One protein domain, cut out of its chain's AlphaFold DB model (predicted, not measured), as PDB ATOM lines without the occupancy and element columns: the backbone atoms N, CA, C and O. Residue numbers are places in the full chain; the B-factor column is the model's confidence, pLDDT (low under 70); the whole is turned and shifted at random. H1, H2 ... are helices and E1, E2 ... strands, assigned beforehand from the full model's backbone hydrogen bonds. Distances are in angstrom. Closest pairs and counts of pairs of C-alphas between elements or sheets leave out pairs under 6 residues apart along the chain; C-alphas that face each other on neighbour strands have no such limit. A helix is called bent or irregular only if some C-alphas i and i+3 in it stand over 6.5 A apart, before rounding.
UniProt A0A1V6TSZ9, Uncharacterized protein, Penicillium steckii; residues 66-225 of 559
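This is residues 66 to 225 of the 559 residues of an uncharacterized protein of Penicillium steckii (UniProt A0A1V6TSZ9). Crossed helices gather round H5 in the middle: H1 and H6 pack on it, H2 packs on H1, and H3 on H2. A small two-strand hairpin, E1 and E2, lies near the first residues of H5 beside H4, while the long last helix, H7, runs from the other end of H5 past H4 and sticks out with residues 219 to 225. The printed part has 160 residues with seven named helices and two strands, in the order H1 H2 H3 H4 E1 E2 H5 H6 H7; the sheet, E1 - E2, is antiparallel and the class is mostly helix. The whole is compact, with a radius of gyration of the C-alphas of 16.6 A and spans of 52 by 41 by 25 A.

E1 is residues 128 to 131 and E2 residues 142 to 145. H4 is residues 114 to 124, 15.6 A long, and H5 residues 147 to 160, 20.1 A. H1, residues 66 to 79, begins at C-alpha 66 (9.800, -18.337, 24.423) and is 20.3 A long. H2 is residues 91 to 100, 14.2 A, and H3 residues 106 to 111. H3 is neither bent nor irregular, but only just: C-alphas 108 and 111 are 6.2 A apart. H6 is residues 162 to 175, 19.6 A. H7, residues 201 to 225, is 36.2 A long and ends at C-alpha 225 (-34.748, -29.404, 24.411).

E1 and E2 form a hairpin, with N 129 and O 144 2.9 A apart and N 131 and O 142 2.8 A apart, within hydrogen-bond range. The closest C-alphas of H4 and E2, Ser 118 and Pro 143, are 5.3 A apart; those of E1 and H5, His 128 and Gly 149, 6.2 A. H5 is the hub, touching three helices. H1 touches it at a steep tilt of 59 degrees, opposite ways, closest at the C-alphas of Cys 71 and Leu 151, 5.3 A. Residues 154 to 158 of H5 touch H6, closest at Ile 158 and His 165, C-alphas 5.3 A apart. Residues 203 to 204 of H7 touch H5, with the C-alphas of Met 160 and Leu 204 closest at 5.9 A. Residues 210 to 214 of H7 touch H4, closest at the C-alphas of Ser 123 and Val 210, 6.9 A. H2 touches H1, closest at the C-alphas of Met 78 and Arg 93, 6.2 A, and H3, at those of Pro 91 and Phe 109, 4.9 A. H6 and H7 are apart. Every O i to N i+4 pair is within hydrogen-bond range in H1, H2, H4, H5 and H7; H3 has 1 of 2 and H6 9 of 10.

The two C-alphas farthest apart, those of Asp 184 and His 224, are 53.4 A apart. The printed part has no cut. The links H1 to H2 and H6 to H7 are long; the latter, residues 176 to 200, has no named element. The mean pLDDT of the printed part is 93.7, and residues 224 to 225 are under 70.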
ATOM      1  N   LEU A  66       9.852 -19.795  24.314       95.94
ATOM      2  CA  LEU A  66       9.800 -18.337  24.423       95.94
ATOM      3  C   LEU A  66       8.378 -17.774  24.228       95.94
ATOM      4  O   LEU A  66       7.986 -16.847  24.934       95.94
ATOM      5  N   LEU A  67       7.576 -18.368  23.333       97.31
ATOM      6  CA  LEU A  67       6.158 -18.023  23.176       97.31
ATOM      7  C   LEU A  67       5.344 -18.457  24.401       97.31
ATOM      8  O   LEU A  67       4.440 -17.732  24.816       97.31
ATOM      9  N   GLU A  68       5.677 -19.607  24.996       97.31
ATOM     10  CA  GLU A  68       5.108 -20.049  26.273       97.31
ATOM     11  C   GLU A  68       5.351 -19.015  27.378       97.31
ATOM     12  O   GLU A  68       4.381 -18.519  27.956       97.31
ATOM     13  N   GLN A  69       6.605 -18.615  27.615       97.38
ATOM     14  CA  GLN A  69       6.919 -17.614  28.640       97.38
ATOM     15  C   GLN A  69       6.250 -16.260  28.357       97.38
ATOM     16  O   GLN A  69       5.676 -15.665  29.271       97.38
ATOM     17  N   LEU A  70       6.222 -15.804  27.098       97.69
ATOM     18  CA  LEU A  70       5.525 -14.571  26.715       97.69
ATOM     19  C   LEU A  70       4.019 -14.643  27.022       97.69
ATOM     20  O   LEU A  70       3.460 -13.714  27.607       97.69
ATOM     21  N   CYS A  71       3.345 -15.740  26.664       97.94
ATOM     22  CA  CYS A  71       1.911 -15.897  26.922       97.94
ATOM     23  C   CYS A  71       1.596 -15.998  28.422       97.94
ATOM     24  O   CYS A  71       0.560 -15.493  28.857       97.94
ATOM     25  N   LEU A  72       2.476 -16.613  29.219       96.94
ATOM     26  CA  LEU A  72       2.346 -16.663  30.677       96.94
ATOM     27  C   LEU A  72       2.553 -15.277  31.315       96.94
ATOM     28  O   LEU A  72       1.757 -14.883  32.168       96.94
ATOM     29  N   GLY A  73       3.535 -14.500  30.847       97.00
ATOM     30  CA  GLY A  73       3.734 -13.107  31.258       97.00
ATOM     31  C   GLY A  73       2.538 -12.210  30.907       97.00
ATOM     32  O   GLY A  73       2.078 -11.429  31.740       97.00
ATOM     33  N   ILE A  74       1.956 -12.374  29.711       97.62
ATOM     34  CA  ILE A  74       0.718 -11.681  29.307       97.62
ATOM     35  C   ILE A  74      -0.467 -12.102  30.184       97.62
ATOM     36  O   ILE A  74      -1.235 -11.246  30.620       97.62
ATOM     37  N   ALA A  75      -0.615 -13.392  30.496       96.69
ATOM     38  CA  ALA A  75      -1.660 -13.856  31.405       96.69
ATOM     39  C   ALA A  75      -1.524 -13.204  32.793       96.69
ATOM     40  O   ALA A  75      -2.513 -12.718  33.342       96.69
ATOM     41  N   GLN A  76      -0.303 -13.110  33.328       95.19
ATOM     42  CA  GLN A  76      -0.036 -12.436  34.600       95.19
ATOM     43  C   GLN A  76      -0.331 -10.926  34.534       95.19
ATOM     44  O   GLN A  76      -0.925 -10.376  35.461       95.19
ATOM     45  N   LEU A  77       0.002 -10.257  33.425       95.44
ATOM     46  CA  LEU A  77      -0.379  -8.864  33.175       95.44
ATOM     47  C   LEU A  77      -1.907  -8.686  33.181       95.44
ATOM     48  O   LEU A  77      -2.414  -7.764  33.818       95.44
ATOM     49  N   MET A  78      -2.654  -9.570  32.518       95.81
ATOM     50  CA  MET A  78      -4.118  -9.491  32.430       95.81
ATOM     51  C   MET A  78      -4.821  -9.618  33.789       95.81
ATOM     52  O   MET A  78      -5.917  -9.082  33.953       95.81
ATOM     53  N   VAL A  79      -4.195 -10.264  34.781       93.06
ATOM     54  CA  VAL A  79      -4.700 -10.298  36.165       93.06
ATOM     55  C   VAL A  79      -4.793  -8.892  36.772       93.06
ATOM     56  O   VAL A  79      -5.680  -8.642  37.583       93.06
ATOM     57  N   SER A  80      -3.940  -7.953  36.345       91.75
ATOM     58  CA  SER A  80      -3.954  -6.557  36.814       91.75
ATOM     59  C   SER A  80      -5.058  -5.684  36.198       91.75
ATOM     60  O   SER A  80      -5.231  -4.539  36.612       91.75
ATOM     61  N   PHE A  81      -5.809  -6.186  35.207       91.12
ATOM     62  CA  PHE A  81      -6.841  -5.395  34.521       91.12
ATOM     63  C   PHE A  81      -8.139  -5.240  35.327       91.12
ATOM     64  O   PHE A  81      -8.949  -4.374  34.996       91.12
ATOM     65  N   ASP A  82      -8.332  -6.034  36.381       85.69
ATOM     66  CA  ASP A  82      -9.431  -5.878  37.332       85.69
ATOM     67  C   ASP A  82      -8.977  -6.115  38.780       85.69
ATOM     68  O   ASP A  82      -7.841  -6.494  39.059       85.69
ATOM     69  N   SER A  83      -9.889  -5.884  39.723       81.44
ATOM     70  CA  SER A  83      -9.658  -6.086  41.158       81.44
ATOM     71  C   SER A  83     -10.226  -7.409  41.686       81.44
ATOM     72  O   SER A  83     -10.433  -7.538  42.889       81.44
ATOM     73  N   SER A  84     -10.505  -8.401  40.827       72.69
ATOM     74  CA  SER A  84     -11.175  -9.650  41.239       72.69
ATOM     75  C   SER A  84     -10.321 -10.546  42.147       72.69
ATOM     76  O   SER A  84     -10.830 -11.518  42.697       72.69
ATOM     77  N   GLY A  85      -9.027 -10.244  42.314       80.12
ATOM     78  CA  GLY A  85      -8.120 -10.967  43.212       80.12
ATOM     79  C   GLY A  85      -7.798 -12.398  42.767       80.12
ATOM     80  O   GLY A  85      -7.193 -13.152  43.525       80.12
ATOM     81  N   THR A  86      -8.202 -12.785  41.554       86.94
ATOM     82  CA  THR A  86      -8.028 -14.146  41.038       86.94
ATOM     83  C   THR A  86      -7.101 -14.207  39.823       86.94
ATOM     84  O   THR A  86      -6.934 -13.216  39.116       86.94
ATOM     85  N   THR A  87      -6.512 -15.374  39.556       90.75
ATOM     86  CA  THR A  87      -5.524 -15.593  38.480       90.75
ATOM     87  C   THR A  87      -6.119 -15.940  37.114       90.75
ATOM     88  O   THR A  87      -5.463 -15.754  36.096       90.75
ATOM     89  N   ASP A  88      -7.339 -16.472  37.068       93.44
ATOM     90  CA  ASP A  88      -7.929 -16.995  35.829       93.44
ATOM     91  C   ASP A  88      -8.424 -15.838  34.947       93.44
ATOM     92  O   ASP A  88      -8.910 -14.811  35.427       93.44
ATOM     93  N   LEU A  89      -8.300 -16.000  33.639       96.56
ATOM     94  CA  LEU A  89      -8.578 -14.971  32.649       96.56
ATOM     95  C   LEU A  89     -10.052 -15.035  32.254       96.56
ATOM     96  O   LEU A  89     -10.453 -15.844  31.414       96.56
ATOM     97  N   THR A  90     -10.865 -14.208  32.904       96.31
ATOM     98  CA  THR A  90     -12.291 -14.077  32.595       96.31
ATOM     99  C   THR A  90     -12.500 -13.497  31.185       96.31
ATOM    100  O   THR A  90     -11.578 -12.889  30.621       96.31
ATOM    101  N   PRO A  91     -13.697 -13.643  30.590       96.81
ATOM    102  CA  PRO A  91     -13.974 -13.083  29.269       96.81
ATOM    103  C   PRO A  91     -13.810 -11.554  29.225       96.81
ATOM    104  O   PRO A  91     -13.321 -11.016  28.236       96.81
ATOM    105  N   GLU A  92     -14.103 -10.847  30.321       96.00
ATOM    106  CA  GLU A  92     -13.909  -9.397  30.451       96.00
ATOM    107  C   GLU A  92     -12.427  -8.999  30.410       96.00
ATOM    108  O   GLU A  92     -12.075  -7.987  29.789       96.00
ATOM    109  N   ARG A  93     -11.542  -9.803  31.020       96.44
ATOM    110  CA  ARG A  93     -10.084  -9.617  30.940       96.44
ATOM    111  C   ARG A  93      -9.578  -9.840  29.518       96.44
ATOM    112  O   ARG A  93      -8.803  -9.023  29.027       96.44
ATOM    113  N   LEU A  94     -10.037 -10.903  28.851       97.56
ATOM    114  CA  LEU A  94      -9.680 -11.240  27.465       97.56
ATOM    115  C   LEU A  94     -10.132 -10.151  26.481       97.56
ATOM    116  O   LEU A  94      -9.311  -9.620  25.737       97.56
ATOM    117  N   ALA A  95     -11.398  -9.737  26.541       97.19
ATOM    118  CA  ALA A  95     -11.930  -8.620  25.758       97.19
ATOM    119  C   ALA A  95     -11.127  -7.325  25.989       97.19
ATOM    120  O   ALA A  95     -10.730  -6.626  25.054       97.19
ATOM    121  N   SER A  96     -10.812  -7.017  27.250       97.19
ATOM    122  CA  SER A  96     -10.028  -5.829  27.606       97.19
ATOM    123  C   SER A  96      -8.572  -5.900  27.141       97.19
ATOM    124  O   SER A  96      -8.036  -4.868  26.739       97.19
ATOM    125  N   PHE A  97      -7.949  -7.083  27.131       97.81
ATOM    126  CA  PHE A  97      -6.640  -7.303  26.515       97.81
ATOM    127  C   PHE A  97      -6.678  -6.982  25.021       97.81
ATOM    128  O   PHE A  97      -5.960  -6.078  24.590       97.81
ATOM    129  N   TYR A  98      -7.556  -7.646  24.259       98.12
ATOM    130  CA  TYR A  98      -7.629  -7.459  22.808       98.12
ATOM    131  C   TYR A  98      -7.907  -5.998  22.431       98.12
ATOM    132  O   TYR A  98      -7.207  -5.459  21.576       98.12
ATOM    133  N   ARG A  99      -8.810  -5.305  23.141       97.62
ATOM    134  CA  ARG A  99      -9.049  -3.861  22.939       97.62
ATOM    135  C   ARG A  99      -7.813  -2.994  23.162       97.62
ATOM    136  O   ARG A  99      -7.551  -2.099  22.364       97.62
ATOM    137  N   LYS A 100      -7.035  -3.249  24.219       97.44
ATOM    138  CA  LYS A 100      -5.811  -2.482  24.509       97.44
ATOM    139  C   LYS A 100      -4.736  -2.685  23.430       97.44
ATOM    140  O   LYS A 100      -4.113  -1.714  23.013       97.44
ATOM    141  N   VAL A 101      -4.569  -3.907  22.912       97.44
ATOM    142  CA  VAL A 101      -3.604  -4.206  21.827       97.44
ATOM    143  C   VAL A 101      -4.103  -3.853  20.417       97.44
ATOM    144  O   VAL A 101      -3.389  -4.097  19.443       97.44
ATOM    145  N   GLY A 102      -5.287  -3.242  20.287       95.88
ATOM    146  CA  GLY A 102      -5.829  -2.733  19.020       95.88
ATOM    147  C   GLY A 102      -6.723  -3.703  18.236       95.88
ATOM    148  O   GLY A 102      -7.008  -3.448  17.069       95.88
ATOM    149  N   GLY A 103      -7.157  -4.806  18.847       94.88
ATOM    150  CA  GLY A 103      -8.182  -5.708  18.318       94.88
ATOM    151  C   GLY A 103      -9.576  -5.429  18.886       94.88
ATOM    152  O   GLY A 103      -9.749  -4.604  19.780       94.88
ATOM    153  N   ASN A 104     -10.587  -6.149  18.400       95.69
ATOM    154  CA  ASN A 104     -11.917  -6.156  19.011       95.69
ATOM    155  C   ASN A 104     -12.495  -7.574  19.004       95.69
ATOM    156  O   ASN A 104     -12.940  -8.063  17.969       95.69
ATOM    157  N   TYR A 105     -12.490  -8.204  20.177       96.06
ATOM    158  CA  TYR A 105     -13.029  -9.546  20.408       96.06
ATOM    159  C   TYR A 105     -14.214  -9.513  21.391       96.06
ATOM    160  O   TYR A 105     -14.584 -10.545  21.952       96.06
ATOM    161  N   ASP A 106     -14.837  -8.344  21.588       96.62
ATOM    162  CA  ASP A 106     -15.971  -8.177  22.505       96.62
ATOM    163  C   ASP A 106     -17.149  -9.085  22.088       96.62
ATOM    164  O   ASP A 106     -17.789  -9.683  22.947       96.62
ATOM    165  N   SER A 107     -17.364  -9.319  20.788       95.69
ATOM    166  CA  SER A 107     -18.398 -10.258  20.314       95.69
ATOM    167  C   SER A 107     -18.124 -11.723  20.701       95.69
ATOM    168  O   SER A 107     -19.014 -12.462  21.137       95.69
ATOM    169  N   LEU A 108     -16.858 -12.152  20.650       94.38
ATOM    170  CA  LEU A 108     -16.480 -13.510  21.047       94.38
ATOM    171  C   LEU A 108     -16.527 -13.710  22.568       94.38
ATOM    172  O   LEU A 108     -16.925 -14.776  23.028       94.38
ATOM    173  N   PHE A 109     -16.088 -12.725  23.354       96.75
ATOM    174  CA  PHE A 109     -15.924 -12.900  24.801       96.75
ATOM    175  C   PHE A 109     -17.096 -12.359  25.633       96.75
ATOM    176  O   PHE A 109     -17.391 -12.930  26.678       96.75
ATOM    177  N   LEU A 110     -17.767 -11.289  25.201       96.06
ATOM    178  CA  LEU A 110     -18.830 -10.618  25.966       96.06
ATOM    179  C   LEU A 110     -20.236 -10.920  25.430       96.06
ATOM    180  O   LEU A 110     -21.164 -11.062  26.221       96.06
ATOM    181  N   GLU A 111     -20.409 -11.024  24.108       94.75
ATOM    182  CA  GLU A 111     -21.725 -11.292  23.495       94.75
ATOM    183  C   GLU A 111     -22.037 -12.799  23.414       94.75
ATOM    184  O   GLU A 111     -23.196 -13.214  23.488       94.75
ATOM    185  N   THR A 112     -21.009 -13.650  23.317       92.31
ATOM    186  CA  THR A 112     -21.186 -15.107  23.278       92.31
ATOM    187  C   THR A 112     -21.597 -15.656  24.649       92.31
ATOM    188  O   THR A 112     -20.874 -15.540  25.638       92.31
ATOM    189  N   LYS A 113     -22.743 -16.347  24.695       92.75
ATOM    190  CA  LYS A 113     -23.288 -17.005  25.899       92.75
ATOM    191  C   LYS A 113     -22.233 -17.869  26.605       92.75
ATOM    192  O   LYS A 113     -21.607 -18.724  25.980       92.75
ATOM    193  N   SER A 114     -22.124 -17.757  27.930       94.06
ATOM    194  CA  SER A 114     -21.086 -18.416  28.747       94.06
ATOM    195  C   SER A 114     -20.986 -19.937  28.532       94.06
ATOM    196  O   SER A 114     -19.889 -20.494  28.472       94.06
ATOM    197  N   GLN A 115     -22.119 -20.623  28.333       91.88
ATOM    198  CA  GLN A 115     -22.138 -22.059  28.016       91.88
ATOM    199  C   GLN A 115     -21.535 -22.377  26.635       91.88
ATOM    200  O   GLN A 115     -20.888 -23.412  26.472       91.88
ATOM    201  N   ALA A 116     -21.742 -21.509  25.642       90.25
ATOM    202  CA  ALA A 116     -21.155 -21.656  24.316       90.25
ATOM    203  C   ALA A 116     -19.649 -21.370  24.344       90.25
ATOM    204  O   ALA A 116     -18.878 -22.163  23.811       90.25
ATOM    205  N   LEU A 117     -19.217 -20.316  25.044       94.38
ATOM    206  CA  LEU A 117     -17.800 -19.974  25.185       94.38
ATOM    207  C   LEU A 117     -17.002 -21.076  25.919       94.38
ATOM    208  O   LEU A 117     -15.931 -21.471  25.462       94.38
ATOM    209  N   SER A 118     -17.565 -21.674  26.979       95.19
ATOM    210  CA  SER A 118     -16.993 -22.872  27.627       95.19
ATOM    211  C   SER A 118     -16.857 -24.049  26.651       95.19
ATOM    212  O   SER A 118     -15.835 -24.738  26.632       95.19
ATOM    213  N   PHE A 119     -17.862 -24.264  25.796       91.62
ATOM    214  CA  PHE A 119     -17.850 -25.337  24.802       91.62
ATOM    215  C   PHE A 119     -16.824 -25.087  23.678       91.62
ATOM    216  O   PHE A 119     -16.152 -26.033  23.266       91.62
ATOM    217  N   ILE A 120     -16.621 -23.830  23.255       92.69
ATOM    218  CA  ILE A 120     -15.523 -23.437  22.355       92.69
ATOM    219  C   ILE A 120     -14.186 -23.823  22.994       92.69
ATOM    220  O   ILE A 120     -13.458 -24.623  22.406       92.69
ATOM    221  N   TYR A 121     -13.901 -23.355  24.218       95.88
ATOM    222  CA  TYR A 121     -12.658 -23.673  24.932       95.88
ATOM    223  C   TYR A 121     -12.442 -25.185  25.068       95.88
ATOM    224  O   TYR A 121     -11.342 -25.671  24.809       95.88
ATOM    225  N   GLN A 122     -13.489 -25.948  25.397       94.69
ATOM    226  CA  GLN A 122     -13.422 -27.409  25.445       94.69
ATOM    227  C   GLN A 122     -13.072 -28.021  24.078       94.69
ATOM    228  O   GLN A 122     -12.245 -28.929  24.015       94.69
ATOM    229  N   SER A 123     -13.674 -27.537  22.988       91.00
ATOM    230  CA  SER A 123     -13.462 -28.093  21.645       91.00
ATOM    231  C   SER A 123     -12.068 -27.832  21.074       91.00
ATOM    232  O   SER A 123     -11.516 -28.710  20.412       91.00
ATOM    233  N   VAL A 124     -11.468 -26.677  21.383       91.62
ATOM    234  CA  VAL A 124     -10.083 -26.365  20.996       91.62
ATOM    235  C   VAL A 124      -9.061 -26.939  21.989       91.62
ATOM    236  O   VAL A 124      -7.860 -26.952  21.718       91.62
ATOM    237  N   GLY A 125      -9.528 -27.465  23.128       94.44
ATOM    238  CA  GLY A 125      -8.722 -28.081  24.185       94.44
ATOM    239  C   GLY A 125      -8.060 -27.088  25.148       94.44
ATOM    240  O   GLY A 125      -7.091 -27.445  25.813       94.44
ATOM    241  N   CYS A 126      -8.545 -25.847  25.217       97.31
ATOM    242  CA  CYS A 126      -8.052 -24.829  26.141       97.31
ATOM    243  C   CYS A 126      -8.437 -25.152  27.591       97.31
ATOM    244  O   CYS A 126      -9.616 -25.306  27.931       97.31
ATOM    245  N   PHE A 127      -7.427 -25.194  28.464       97.25
ATOM    246  CA  PHE A 127      -7.608 -25.332  29.906       97.25
ATOM    247  C   PHE A 127      -8.373 -24.127  30.467       97.25
ATOM    248  O   PHE A 127      -7.909 -22.990  30.377       97.25
ATOM    249  N   HIS A 128      -9.540 -24.376  31.053       97.69
ATOM    250  CA  HIS A 128     -10.405 -23.339  31.603       97.69
ATOM    251  C   HIS A 128     -11.114 -23.823  32.869       97.69
ATOM    252  O   HIS A 128     -11.288 -25.024  33.080       97.69
ATOM    253  N   SER A 129     -11.521 -22.873  33.703       96.44
ATOM    254  CA  SER A 129     -12.357 -23.075  34.884       96.44
ATOM    255  C   SER A 129     -13.739 -22.448  34.663       96.44
ATOM    256  O   SER A 129     -13.935 -21.661  33.733       96.44
ATOM    257  N   LEU A 130     -14.708 -22.781  35.520       96.81
ATOM    258  CA  LEU A 130     -15.971 -22.048  35.620       96.81
ATOM    259  C   LEU A 130     -15.953 -21.203  36.896       96.81
ATOM    260  O   LEU A 130     -15.811 -21.729  38.001       96.81
ATOM    261  N   ARG A 131     -16.101 -19.888  36.739       94.50
ATOM    262  CA  ARG A 131     -16.259 -18.923  37.827       94.50
ATOM    263  C   ARG A 131     -17.727 -18.829  38.271       94.50
ATOM    264  O   ARG A 131     -18.622 -19.039  37.444       94.50
ATOM    265  N   PRO A 132     -17.990 -18.514  39.556       92.94
ATOM    266  CA  PRO A 132     -19.321 -18.127  40.024       92.94
ATOM    267  C   PRO A 132     -19.916 -17.017  39.148       92.94
ATOM    268  O   PRO A 132     -19.176 -16.152  38.677       92.94
ATOM    269  N   SER A 133     -21.235 -17.035  38.936       90.81
ATOM    270  CA  SER A 133     -21.930 -15.880  38.359       90.81
ATOM    271  C   SER A 133     -22.125 -14.794  39.428       90.81
ATOM    272  O   SER A 133     -21.795 -14.979  40.602       90.81
ATOM    273  N   ASN A 134     -22.709 -13.660  39.039       89.25
ATOM    274  CA  ASN A 134     -23.100 -12.606  39.980       89.25
ATOM    275  C   ASN A 134     -24.221 -13.045  40.951       89.25
ATOM    276  O   ASN A 134     -24.506 -12.332  41.913       89.25
ATOM    277  N   ASN A 135     -24.868 -14.190  40.709       91.31
ATOM    278  CA  ASN A 135     -25.929 -14.736  41.547       91.31
ATOM    279  C   ASN A 135     -25.381 -15.874  42.436       91.31
ATOM    280  O   ASN A 135     -25.031 -16.935  41.918       91.31
ATOM    281  N   PRO A 136     -25.357 -15.725  43.776       93.06
ATOM    282  CA  PRO A 136     -24.813 -16.744  44.677       93.06
ATOM    283  C   PRO A 136     -25.651 -18.034  44.755       93.06
ATOM    284  O   PRO A 136     -25.203 -19.007  45.356       93.06
ATOM    285  N   TYR A 137     -26.862 -18.050  44.183       95.69
ATOM    286  CA  TYR A 137     -27.733 -19.230  44.119       95.69
ATOM    287  C   TYR A 137     -27.587 -20.030  42.815       95.69
ATOM    288  O   TYR A 137     -28.171 -21.107  42.690       95.69
ATOM    289  N   GLU A 138     -26.831 -19.523  41.839       94.81
ATOM    290  CA  GLU A 138     -26.562 -20.213  40.576       94.81
ATOM    291  C   GLU A 138     -25.281 -21.060  40.649       94.81
ATOM    292  O   GLU A 138     -24.330 -20.710  41.353       94.81
ATOM    293  N   PRO A 139     -25.204 -22.173  39.895       95.00
ATOM    294  CA  PRO A 139     -23.948 -22.887  39.720       95.00
ATOM    295  C   PRO A 139     -22.927 -22.022  38.950       95.00
ATOM    296  O   PRO A 139     -23.325 -21.234  38.086       95.00
ATOM    297  N   PRO A 140     -21.611 -22.200  39.186       95.94
ATOM    298  CA  PRO A 140     -20.562 -21.543  38.408       95.94
ATOM    299  C   PRO A 140     -20.748 -21.738  36.901       95.94
ATOM    300  O   PRO A 140     -20.922 -22.862  36.429       95.94
ATOM    301  N   SER A 141     -20.719 -20.638  36.151       95.69
ATOM    302  CA  SER A 141     -21.138 -20.601  34.745       95.69
ATOM    303  C   SER A 141     -20.265 -19.731  33.838       95.69
ATOM    304  O   SER A 141     -20.369 -19.862  32.621       95.69
ATOM    305  N   VAL A 142     -19.391 -18.877  34.389       96.25
ATOM    306  CA  VAL A 142     -18.549 -17.948  33.613       96.25
ATOM    307  C   VAL A 142     -17.215 -18.623  33.255       96.25
ATOM    308  O   VAL A 142     -16.398 -18.851  34.151       96.25
ATOM    309  N   PRO A 143     -16.947 -18.977  31.984       97.31
ATOM    310  CA  PRO A 143     -15.724 -19.681  31.614       97.31
ATOM    311  C   PRO A 143     -14.515 -18.747  31.638       97.31
ATOM    312  O   PRO A 143     -14.485 -17.737  30.942       97.31
ATOM    313  N   SER A 144     -13.493 -19.109  32.409       97.31
ATOM    314  CA  SER A 144     -12.247 -18.344  32.520       97.31
ATOM    315  C   SER A 144     -11.066 -19.197  32.069       97.31
ATOM    316  O   SER A 144     -10.899 -20.318  32.551       97.31
ATOM    317  N   LEU A 145     -10.244 -18.697  31.143       97.94
ATOM    318  CA  LEU A 145      -9.048 -19.413  30.696       97.94
ATOM    319  C   LEU A 145      -8.011 -19.463  31.822       97.94
ATOM    320  O   LEU A 145      -7.760 -18.475  32.506       97.94
ATOM    321  N   LEU A 146      -7.358 -20.608  31.991       97.00
ATOM    322  CA  LEU A 146      -6.125 -20.687  32.775       97.00
ATOM    323  C   LEU A 146      -4.951 -20.164  31.919       97.00
ATOM    324  O   LEU A 146      -5.056 -20.204  30.692       97.00
ATOM    325  N   PRO A 147      -3.815 -19.731  32.501       96.69
ATOM    326  CA  PRO A 147      -2.673 -19.218  31.729       96.69
ATOM    327  C   PRO A 147      -2.194 -20.164  30.608       96.69
ATOM    328  O   PRO A 147      -2.021 -19.742  29.468       96.69
ATOM    329  N   LEU A 148      -2.111 -21.473  30.879       97.06
ATOM    330  CA  LEU A 148      -1.805 -22.498  29.864       97.06
ATOM    331  C   LEU A 148      -2.928 -22.680  28.821       97.06
ATOM    332  O   LEU A 148      -2.677 -23.062  27.680       97.06
ATOM    333  N   GLY A 149      -4.178 -22.396  29.194       97.94
ATOM    334  CA  GLY A 149      -5.303 -22.338  28.263       97.94
ATOM    335  C   GLY A 149      -5.209 -21.145  27.314       97.94
ATOM    336  O   GLY A 149      -5.540 -21.294  26.140       97.94
ATOM    337  N   PHE A 150      -4.705 -20.003  27.791       98.00
ATOM    338  CA  PHE A 150      -4.434 -18.821  26.973       98.00
ATOM    339  C   PHE A 150      -3.232 -19.004  26.039       98.00
ATOM    340  O   PHE A 150      -3.342 -18.661  24.868       98.00
ATOM    341  N   LEU A 151      -2.147 -19.641  26.492       97.94
ATOM    342  CA  LEU A 151      -1.059 -20.069  25.601       97.94
ATOM    343  C   LEU A 151      -1.594 -20.918  24.440       97.94
ATOM    344  O   LEU A 151      -1.343 -20.620  23.272       97.94
ATOM    345  N   ARG A 152      -2.384 -21.955  24.745       97.81
ATOM    346  CA  ARG A 152      -2.982 -22.815  23.715       97.81
ATOM    347  C   ARG A 152      -3.939 -22.050  22.801       97.81
ATOM    348  O   ARG A 152      -3.903 -22.259  21.593       97.81
ATOM    349  N   TRP A 153      -4.757 -21.160  23.364       97.69
ATOM    350  CA  TRP A 153      -5.640 -20.274  22.607       97.69
ATOM    351  C   TRP A 153      -4.836 -19.450  21.597       97.69
ATOM    352  O   TRP A 153      -5.061 -19.564  20.396       97.69
ATOM    353  N   GLN A 154      -3.844 -18.698  22.073       97.81
ATOM    354  CA  GLN A 154      -3.032 -17.808  21.253       97.81
ATOM    355  C   GLN A 154      -2.206 -18.573  20.203       97.81
ATOM    356  O   GLN A 154      -2.094 -18.104  19.076       97.81
ATOM    357  N   THR A 155      -1.706 -19.772  20.524       98.12
ATOM    358  CA  THR A 155      -1.017 -20.654  19.559       98.12
ATOM    359  C   THR A 155      -1.941 -21.032  18.397       98.12
ATOM    360  O   THR A 155      -1.567 -20.886  17.235       98.12
ATOM    361  N   ILE A 156      -3.172 -21.466  18.695       97.06
ATOM    362  CA  ILE A 156      -4.173 -21.822  17.675       97.06
ATOM    363  C   ILE A 156      -4.543 -20.600  16.830       97.06
ATOM    364  O   ILE A 156      -4.611 -20.706  15.610       97.06
ATOM    365  N   GLN A 157      -4.733 -19.440  17.462       96.94
ATOM    366  CA  GLN A 157      -5.053 -18.207  16.748       96.94
ATOM    367  C   GLN A 157      -3.920 -17.767  15.797       96.94
ATOM    368  O   GLN A 157      -4.199 -17.439  14.648       96.94
ATOM    369  N   ILE A 158      -2.647 -17.843  16.212       98.06
ATOM    370  CA  ILE A 158      -1.485 -17.569  15.337       98.06
ATOM    371  C   ILE A 158      -1.432 -18.541  14.152       98.06
ATOM    372  O   ILE A 158      -1.124 -18.130  13.039       98.06
ATOM    373  N   LEU A 159      -1.737 -19.823  14.363       97.88
ATOM    374  CA  LEU A 159      -1.761 -20.818  13.285       97.88
ATOM    375  C   LEU A 159      -2.903 -20.582  12.279       97.88
ATOM    376  O   LEU A 159      -2.806 -21.038  11.143       97.88
ATOM    377  N   MET A 160      -3.976 -19.894  12.677       96.62
ATOM    378  CA  MET A 160      -5.128 -19.590  11.819       96.62
ATOM    379  C   MET A 160      -5.021 -18.238  11.103       96.62
ATOM    380  O   MET A 160      -5.410 -18.141   9.942       96.62
ATOM    381  N   ASP A 161      -4.523 -17.207  11.784       97.00
ATOM    382  CA  ASP A 161      -4.277 -15.876  11.221       97.00
ATOM    383  C   ASP A 161      -3.015 -15.267  11.866       97.00
ATOM    384  O   ASP A 161      -3.090 -14.549  12.875       97.00
ATOM    385  N   PRO A 162      -1.818 -15.586  11.336       97.38
ATOM    386  CA  PRO A 162      -0.572 -15.131  11.934       97.38
ATOM    387  C   PRO A 162      -0.379 -13.620  11.781       97.38
ATOM    388  O   PRO A 162       0.249 -13.019  12.646       97.38
ATOM    389  N   ASP A 163      -0.928 -12.994  10.734       96.94
ATOM    390  CA  ASP A 163      -0.787 -11.555  10.492       96.94
ATOM    391  C   ASP A 163      -1.602 -10.707  11.467       96.94
ATOM    392  O   ASP A 163      -1.137  -9.644  11.889       96.94
ATOM    393  N   GLU A 164      -2.806 -11.146  11.837       96.88
ATOM    394  CA  GLU A 164      -3.605 -10.481  12.864       96.88
ATOM    395  C   GLU A 164      -3.014 -10.743  14.259       96.88
ATOM    396  O   GLU A 164      -2.728  -9.807  15.017       96.88
ATOM    397  N   HIS A 165      -2.741 -12.008  14.591       97.25
ATOM    398  CA  HIS A 165      -2.347 -12.380  15.948       97.25
ATOM    399  C   HIS A 165      -0.886 -12.069  16.303       97.25
ATOM    400  O   HIS A 165      -0.611 -11.836  17.487       97.25
ATOM    401  N   SER A 166       0.037 -11.962  15.335       97.19
ATOM    402  CA  SER A 166       1.384 -11.432  15.605       97.19
ATOM    403  C   SER A 166       1.323  -9.969  16.037       97.19
ATOM    404  O   SER A 166       2.016  -9.579  16.977       97.19
ATOM    405  N   ARG A 167       0.464  -9.157  15.400       97.88
ATOM    406  CA  ARG A 167       0.331  -7.719  15.689       97.88
ATOM    407  C   ARG A 167      -0.164  -7.476  17.105       97.88
ATOM    408  O   ARG A 167       0.322  -6.564  17.765       97.88
ATOM    409  N   TYR A 168      -1.074  -8.309  17.604       98.25
ATOM    410  CA  TYR A 168      -1.539  -8.229  18.990       98.25
ATOM    411  C   TYR A 168      -0.425  -8.501  20.004       98.25
ATOM    412  O   TYR A 168      -0.304  -7.756  20.977       98.25
ATOM    413  N   LEU A 169       0.441  -9.488  19.758       98.00
ATOM    414  CA  LEU A 169       1.596  -9.755  20.623       98.00
ATOM    415  C   LEU A 169       2.678  -8.670  20.503       98.00
ATOM    416  O   LEU A 169       3.182  -8.202  21.521       98.00
ATOM    417  N   GLN A 170       2.971  -8.204  19.286       97.88
ATOM    418  CA  GLN A 170       3.874  -7.076  19.021       97.88
ATOM    419  C   GLN A 170       3.408  -5.791  19.718       97.88
ATOM    420  O   GLN A 170       4.210  -5.062  20.298       97.88
ATOM    421  N   ASN A 171       2.105  -5.512  19.697       98.19
ATOM    422  CA  ASN A 171       1.527  -4.375  20.404       98.19
ATOM    423  C   ASN A 171       1.567  -4.579  21.925       98.19
ATOM    424  O   ASN A 171       1.815  -3.609  22.636       98.19
ATOM    425  N   ALA A 172       1.394  -5.808  22.425       97.94
ATOM    426  CA  ALA A 172       1.496  -6.109  23.851       97.94
ATOM    427  C   ALA A 172       2.904  -5.837  24.410       97.94
ATOM    428  O   ALA A 172       3.025  -5.089  25.380       97.94
ATOM    429  N   VAL A 173       3.964  -6.369  23.781       97.25
ATOM    430  CA  VAL A 173       5.349  -6.104  24.229       97.25
ATOM    431  C   VAL A 173       5.721  -4.628  24.103       97.25
ATOM    432  O   VAL A 173       6.395  -4.090  24.977       97.25
ATOM    433  N   ARG A 174       5.226  -3.928  23.071       97.44
ATOM    434  CA  ARG A 174       5.478  -2.491  22.907       97.44
ATOM    435  C   ARG A 174       4.801  -1.661  24.003       97.44
ATOM    436  O   ARG A 174       5.394  -0.697  24.478       97.44
ATOM    437  N   GLN A 175       3.578  -2.020  24.404       97.19
ATOM    438  CA  GLN A 175       2.796  -1.273  25.398       97.19
ATOM    439  C   GLN A 175       3.195  -1.556  26.853       97.19
ATOM    440  O   GLN A 175       3.102  -0.647  27.675       97.19
ATOM    441  N   TRP A 176       3.623  -2.778  27.189       97.50
ATOM    442  CA  TRP A 176       3.861  -3.186  28.581       97.50
ATOM    443  C   TRP A 176       5.230  -3.819  28.792       97.50
ATOM    444  O   TRP A 176       5.781  -4.475  27.911       97.50
ATOM    445  N   ASP A 177       5.792  -3.621  29.980       96.62
ATOM    446  CA  ASP A 177       6.972  -4.349  30.449       96.62
ATOM    447  C   ASP A 177       6.530  -5.748  30.888       96.62
ATOM    448  O   ASP A 177       6.234  -5.994  32.056       96.62
ATOM    449  N   ILE A 178       6.378  -6.646  29.914       96.19
ATOM    450  CA  ILE A 178       6.029  -8.041  30.180       96.19
ATOM    451  C   ILE A 178       7.273  -8.726  30.740       96.19
ATOM    452  O   ILE A 178       8.341  -8.667  30.132       96.19
ATOM    453  N   VAL A 179       7.112  -9.361  31.896       94.06
ATOM    454  CA  VAL A 179       8.174 -10.044  32.636       94.06
ATOM    455  C   VAL A 179       8.061 -11.553  32.411       94.06
ATOM    456  O   VAL A 179       6.949 -12.086  32.344       94.06
ATOM    457  N   ASP A 180       9.198 -12.230  32.273       91.69
ATOM    458  CA  ASP A 180       9.290 -13.683  32.135       91.69
ATOM    459  C   ASP A 180       9.256 -14.419  33.499       91.69
ATOM    460  O   ASP A 180       8.983 -13.834  34.550       91.69
ATOM    461  N   SER A 181       9.523 -15.731  33.509       88.94
ATOM    462  CA  SER A 181       9.605 -16.516  34.750       88.94
ATOM    463  C   SER A 181      10.820 -16.202  35.634       88.94
ATOM    464  O   SER A 181      10.828 -16.591  36.803       88.94
ATOM    465  N   ASN A 182      11.857 -15.572  35.080       89.31
ATOM    466  CA  ASN A 182      13.128 -15.280  35.745       89.31
ATOM    467  C   ASN A 182      13.142 -13.875  36.373       89.31
ATOM    468  O   ASN A 182      13.909 -13.631  37.305       89.31
ATOM    469  N   GLY A 183      12.260 -12.983  35.915       90.31
ATOM    470  CA  GLY A 183      12.202 -11.577  36.315       90.31
ATOM    471  C   GLY A 183      12.708 -10.611  35.239       90.31
ATOM    472  O   GLY A 183      12.704  -9.402  35.473       90.31
ATOM    473  N   ASP A 184      13.103 -11.121  34.073       93.94
ATOM    474  CA  ASP A 184      13.626 -10.337  32.959       93.94
ATOM    475  C   ASP A 184      12.487  -9.802  32.078       93.94
ATOM    476  O   ASP A 184      11.452 -10.444  31.886       93.94
ATOM    477  N   ILE A 185      12.666  -8.594  31.537       95.31
ATOM    478  CA  ILE A 185      11.671  -7.939  30.676       95.31
ATOM    479  C   ILE A 185      11.889  -8.382  29.226       95.31
ATOM    480  O   ILE A 185      12.995  -8.276  28.694       95.31
ATOM    481  N   PHE A 186      10.821  -8.827  28.558       95.38
ATOM    482  CA  PHE A 186      10.875  -9.193  27.142       95.38
ATOM    483  C   PHE A 186      11.262  -8.002  26.242       95.38
ATOM    484  O   PHE A 186      10.838  -6.870  26.501       95.38
ATOM    485  N   PRO A 187      11.998  -8.231  25.133       95.50
ATOM    486  CA  PRO A 187      12.305  -7.177  24.169       95.50
ATOM    487  C   PRO A 187      11.041  -6.471  23.646       95.50
ATOM    488  O   PRO A 187      10.018  -7.096  23.381       95.50
ATOM    489  N   LYS A 188      11.113  -5.153  23.443       95.62
ATOM    490  CA  LYS A 188       9.950  -4.327  23.060       95.62
ATOM    491  C   LYS A 188       9.437  -4.528  21.636       95.62
ATOM    492  O   LYS A 188       8.364  -4.029  21.298       95.62
ATOM    493  N   GLU A 189      10.182  -5.252  20.813       95.50
ATOM    494  CA  GLU A 189       9.873  -5.492  19.409       95.50
ATOM    495  C   GLU A 189      10.053  -6.979  19.106       95.50
ATOM    496  O   GLU A 189      11.145  -7.515  19.286       95.50
ATOM    497  N   ILE A 190       8.978  -7.643  18.663       95.88
ATOM    498  CA  ILE A 190       9.030  -8.994  18.084       95.88
ATOM    499  C   ILE A 190       9.038  -8.825  16.559       95.88
ATOM    500  O   ILE A 190       8.091  -8.225  16.032       95.88
ATOM    501  N   PRO A 191      10.040  -9.325  15.823       96.19
ATOM    502  CA  PRO A 191      10.063  -9.201  14.371       96.19
ATOM    503  C   PRO A 191       9.014 -10.145  13.737       96.19
ATOM    504  O   PRO A 191       8.563 -11.110  14.356       96.19
ATOM    505  N   ARG A 192       8.501  -9.817  12.541       95.38
ATOM    506  CA  ARG A 192       7.340 -10.529  11.945       95.38
ATOM    507  C   ARG A 192       7.683 -11.954  11.491       95.38
ATOM    508  O   ARG A 192       6.806 -12.813  11.509       95.38
ATOM    509  N   ASP A 193       8.931 -12.181  11.112       95.19
ATOM    510  CA  ASP A 193       9.541 -13.463  10.737       95.19
ATOM    511  C   ASP A 193       9.637 -14.478  11.893       95.19
ATOM    512  O   ASP A 193       9.718 -15.680  11.644       95.19
ATOM    513  N   ALA A 194       9.535 -14.032  13.149       96.38
ATOM    514  CA  ALA A 194       9.411 -14.915  14.308       96.38
ATOM    515  C   ALA A 194       8.107 -15.747  14.304       96.38
ATOM    516  O   ALA A 194       8.007 -16.754  15.010       96.38
ATOM    517  N   PHE A 195       7.105 -15.343  13.515       97.06
ATOM    518  CA  PHE A 195       5.808 -16.012  13.365       97.06
ATOM    519  C   PHE A 195       5.644 -16.615  11.955       97.06
ATOM    520  O   PHE A 195       6.226 -16.088  11.005       97.06
ATOM    521  N   PRO A 196       4.792 -17.647  11.768       96.88
ATOM    522  CA  PRO A 196       4.489 -18.210  10.448       96.88
ATOM    523  C   PRO A 196       4.108 -17.137   9.419       96.88
ATOM    524  O   PRO A 196       3.365 -16.206   9.734       96.88
ATOM    525  N   SER A 197       4.613 -17.229   8.188       96.38
ATOM    526  CA  SER A 197       4.297 -16.257   7.130       96.38
ATOM    527  C   SER A 197       2.853 -16.375   6.642       96.38
ATOM    528  O   SER A 197       2.224 -15.362   6.363       96.38
ATOM    529  N   GLU A 198       2.322 -17.595   6.588       96.81
ATOM    530  CA  GLU A 198       0.971 -17.916   6.123       96.81
ATOM    531  C   GLU A 198       0.226 -18.775   7.166       96.81
ATOM    532  O   GLU A 198       0.876 -19.452   7.969       96.81
ATOM    533  N   PRO A 199      -1.123 -18.767   7.175       97.69
ATOM    534  CA  PRO A 199      -1.928 -19.697   7.966       97.69
ATOM    535  C   PRO A 199      -1.599 -21.171   7.697       97.69
ATOM    536  O   PRO A 199      -1.413 -21.574   6.548       97.69
ATOM    537  N   ASP A 200      -1.629 -22.006   8.735       97.38
ATOM    538  CA  ASP A 200      -1.458 -23.449   8.580       97.38
ATOM    539  C   ASP A 200      -2.736 -24.085   7.978       97.38
ATOM    540  O   ASP A 200      -3.818 -24.024   8.581       97.38
ATOM    541  N   PRO A 201      -2.653 -24.719   6.792       96.62
ATOM    542  CA  PRO A 201      -3.835 -25.165   6.054       96.62
ATOM    543  C   PRO A 201      -4.546 -26.359   6.701       96.62
ATOM    544  O   PRO A 201      -5.740 -26.561   6.470       96.62
ATOM    545  N   GLU A 202      -3.845 -27.159   7.506       96.19
ATOM    546  CA  GLU A 202      -4.428 -28.282   8.246       96.19
ATOM    547  C   GLU A 202      -5.136 -27.783   9.514       96.19
ATOM    548  O   GLU A 202      -6.236 -28.243   9.811       96.19
ATOM    549  N   MET A 203      -4.581 -26.789  10.212       94.88
ATOM    550  CA  MET A 203      -5.226 -26.121  11.346       94.88
ATOM    551  C   MET A 203      -6.496 -25.387  10.925       94.88
ATOM    552  O   MET A 203      -7.495 -25.464  11.639       94.88
ATOM    553  N   LEU A 204      -6.507 -24.745   9.752       95.06
ATOM    554  CA  LEU A 204      -7.725 -24.162   9.182       95.06
ATOM    555  C   LEU A 204      -8.801 -25.228   8.909       95.06
ATOM    556  O   LEU A 204      -9.952 -25.047   9.308       95.06
ATOM    557  N   GLN A 205      -8.437 -26.357   8.290       95.44
ATOM    558  CA  GLN A 205      -9.367 -27.471   8.037       95.44
ATOM    559  C   GLN A 205      -9.880 -28.113   9.334       95.44
ATOM    560  O   GLN A 205     -11.074 -28.396   9.462       95.44
ATOM    561  N   TRP A 206      -8.994 -28.316  10.312       93.69
ATOM    562  CA  TRP A 206      -9.341 -28.814  11.640       93.69
ATOM    563  C   TRP A 206     -10.310 -27.865  12.350       93.69
ATOM    564  O   TRP A 206     -11.354 -28.311  12.828       93.69
ATOM    565  N   HIS A 207     -10.014 -26.562  12.363       91.12
ATOM    566  CA  HIS A 207     -10.863 -25.549  12.980       91.12
ATOM    567  C   HIS A 207     -12.240 -25.495  12.309       91.12
ATOM    568  O   HIS A 207     -13.258 -25.488  13.000       91.12
ATOM    569  N   GLU A 208     -12.308 -25.546  10.975       92.50
ATOM    570  CA  GLU A 208     -13.588 -25.600  10.265       92.50
ATOM    571  C   GLU A 208     -14.387 -26.865  10.631       92.50
ATOM    572  O   GLU A 208     -15.587 -26.790  10.906       92.50
ATOM    573  N   GLY A 209     -13.725 -28.025  10.713       90.69
ATOM    574  CA  GLY A 209     -14.331 -29.277  11.174       90.69
ATOM    575  C   GLY A 209     -14.860 -29.197  12.611       90.69
ATOM    576  O   GLY A 209     -15.958 -29.688  12.893       90.69
ATOM    577  N   VAL A 210     -14.126 -28.529  13.508       87.25
ATOM    578  CA  VAL A 210     -14.576 -28.226  14.873       87.25
ATOM    579  C   VAL A 210     -15.800 -27.310  14.840       87.25
ATOM    580  O   VAL A 210     -16.817 -27.677  15.424       87.25
ATOM    581  N   CYS A 211     -15.779 -26.193  14.106       87.00
ATOM    582  CA  CYS A 211     -16.922 -25.282  13.975       87.00
ATOM    583  C   CYS A 211     -18.190 -25.976  13.454       87.00
ATOM    584  O   CYS A 211     -19.247 -25.834  14.067       87.00
ATOM    585  N   ARG A 212     -18.094 -26.789  12.393       88.81
ATOM    586  CA  ARG A 212     -19.240 -27.565  11.873       88.81
ATOM    587  C   ARG A 212     -19.801 -28.531  12.928       88.81
ATOM    588  O   ARG A 212     -21.012 -28.720  13.024       88.81
ATOM    589  N   LYS A 213     -18.935 -29.140  13.750       86.31
ATOM    590  CA  LYS A 213     -19.358 -29.999  14.866       86.31
ATOM    591  C   LYS A 213     -20.009 -29.196  15.998       86.31
ATOM    592  O   LYS A 213     -21.011 -29.653  16.542       86.31
ATOM    593  N   LEU A 214     -19.474 -28.018  16.337       83.94
ATOM    594  CA  LEU A 214     -20.059 -27.106  17.327       83.94
ATOM    595  C   LEU A 214     -21.486 -26.704  16.919       83.94
ATOM    596  O   LEU A 214     -22.401 -26.820  17.732       83.94
ATOM    597  N   GLU A 215     -21.672 -26.304  15.658       85.00
ATOM    598  CA  GLU A 215     -22.965 -25.951  15.055       85.00
ATOM    599  C   GLU A 215     -23.955 -27.128  15.127       85.00
ATOM    600  O   GLU A 215     -25.070 -26.979  15.631       85.00
ATOM    601  N   TYR A 216     -23.528 -28.336  14.740       87.25
ATOM    602  CA  TYR A 216     -24.351 -29.545  14.849       87.25
ATOM    603  C   TYR A 216     -24.739 -29.888  16.300       87.25
ATOM    604  O   TYR A 216     -25.909 -30.152  16.579       87.25
ATOM    605  N   ASP A 217     -23.788 -29.870  17.239       82.00
ATOM    606  CA  ASP A 217     -24.041 -30.178  18.652       82.00
ATOM    607  C   ASP A 217     -24.905 -29.105  19.344       82.00
ATOM    608  O   ASP A 217     -25.596 -29.418  20.322       82.00
ATOM    609  N   PHE A 218     -24.878 -27.861  18.852       79.06
ATOM    610  CA  PHE A 218     -25.757 -26.769  19.274       79.06
ATOM    611  C   PHE A 218     -27.190 -26.996  18.779       79.06
ATOM    612  O   PHE A 218     -28.091 -27.166  19.605       79.06
ATOM    613  N   VAL A 219     -27.386 -27.120  17.458       83.75
ATOM    614  CA  VAL A 219     -28.699 -27.386  16.838       83.75
ATOM    615  C   VAL A 219     -29.335 -28.627  17.461       83.75
ATOM    616  O   VAL A 219     -30.469 -28.576  17.929       83.75
ATOM    617  N   LYS A 220     -28.576 -29.721  17.593       84.62
ATOM    618  CA  LYS A 220     -29.038 -30.963  18.223       84.62
ATOM    619  C   LYS A 220     -29.516 -30.754  19.665       84.62
ATOM    620  O   LYS A 220     -30.566 -31.279  20.040       84.62
ATOM    621  N   ARG A 221     -28.777 -30.003  20.491       78.81
ATOM    622  CA  ARG A 221     -29.187 -29.697  21.875       78.81
ATOM    623  C   ARG A 221     -30.451 -28.843  21.924       78.81
ATOM    624  O   ARG A 221     -31.293 -29.088  22.784       78.81
ATOM    625  N   GLN A 222     -30.595 -27.881  21.016       73.44
ATOM    626  CA  GLN A 222     -31.762 -27.003  20.954       73.44
ATOM    627  C   GLN A 222     -33.005 -27.773  20.470       73.44
ATOM    628  O   GLN A 222     -34.055 -27.691  21.103       73.44
ATOM    629  N   THR A 223     -32.869 -28.634  19.452       77.81
ATOM    630  CA  THR A 223     -33.949 -29.514  18.969       77.81
ATOM    631  C   THR A 223     -34.385 -30.542  20.017       77.81
ATOM    632  O   THR A 223     -35.580 -30.739  20.197       77.81
ATOM    633  N   HIS A 224     -33.465 -31.174  20.757       63.75
ATOM    634  CA  HIS A 224     -33.840 -32.132  21.814       63.75
ATOM    635  C   HIS A 224     -34.332 -31.481  23.118       63.75
ATOM    636  O   HIS A 224     -34.896 -32.179  23.959       63.75
ATOM    637  N   ARG A 225     -34.129 -30.168  23.313       58.88
ATOM    638  CA  ARG A 225     -34.748 -29.404  24.411       58.88
ATOM    639  C   ARG A 225     -36.129 -28.853  24.071       58.88
ATOM    640  O   ARG A 225     -36.836 -28.443  24.989       58.88
TER     641      ARG A 225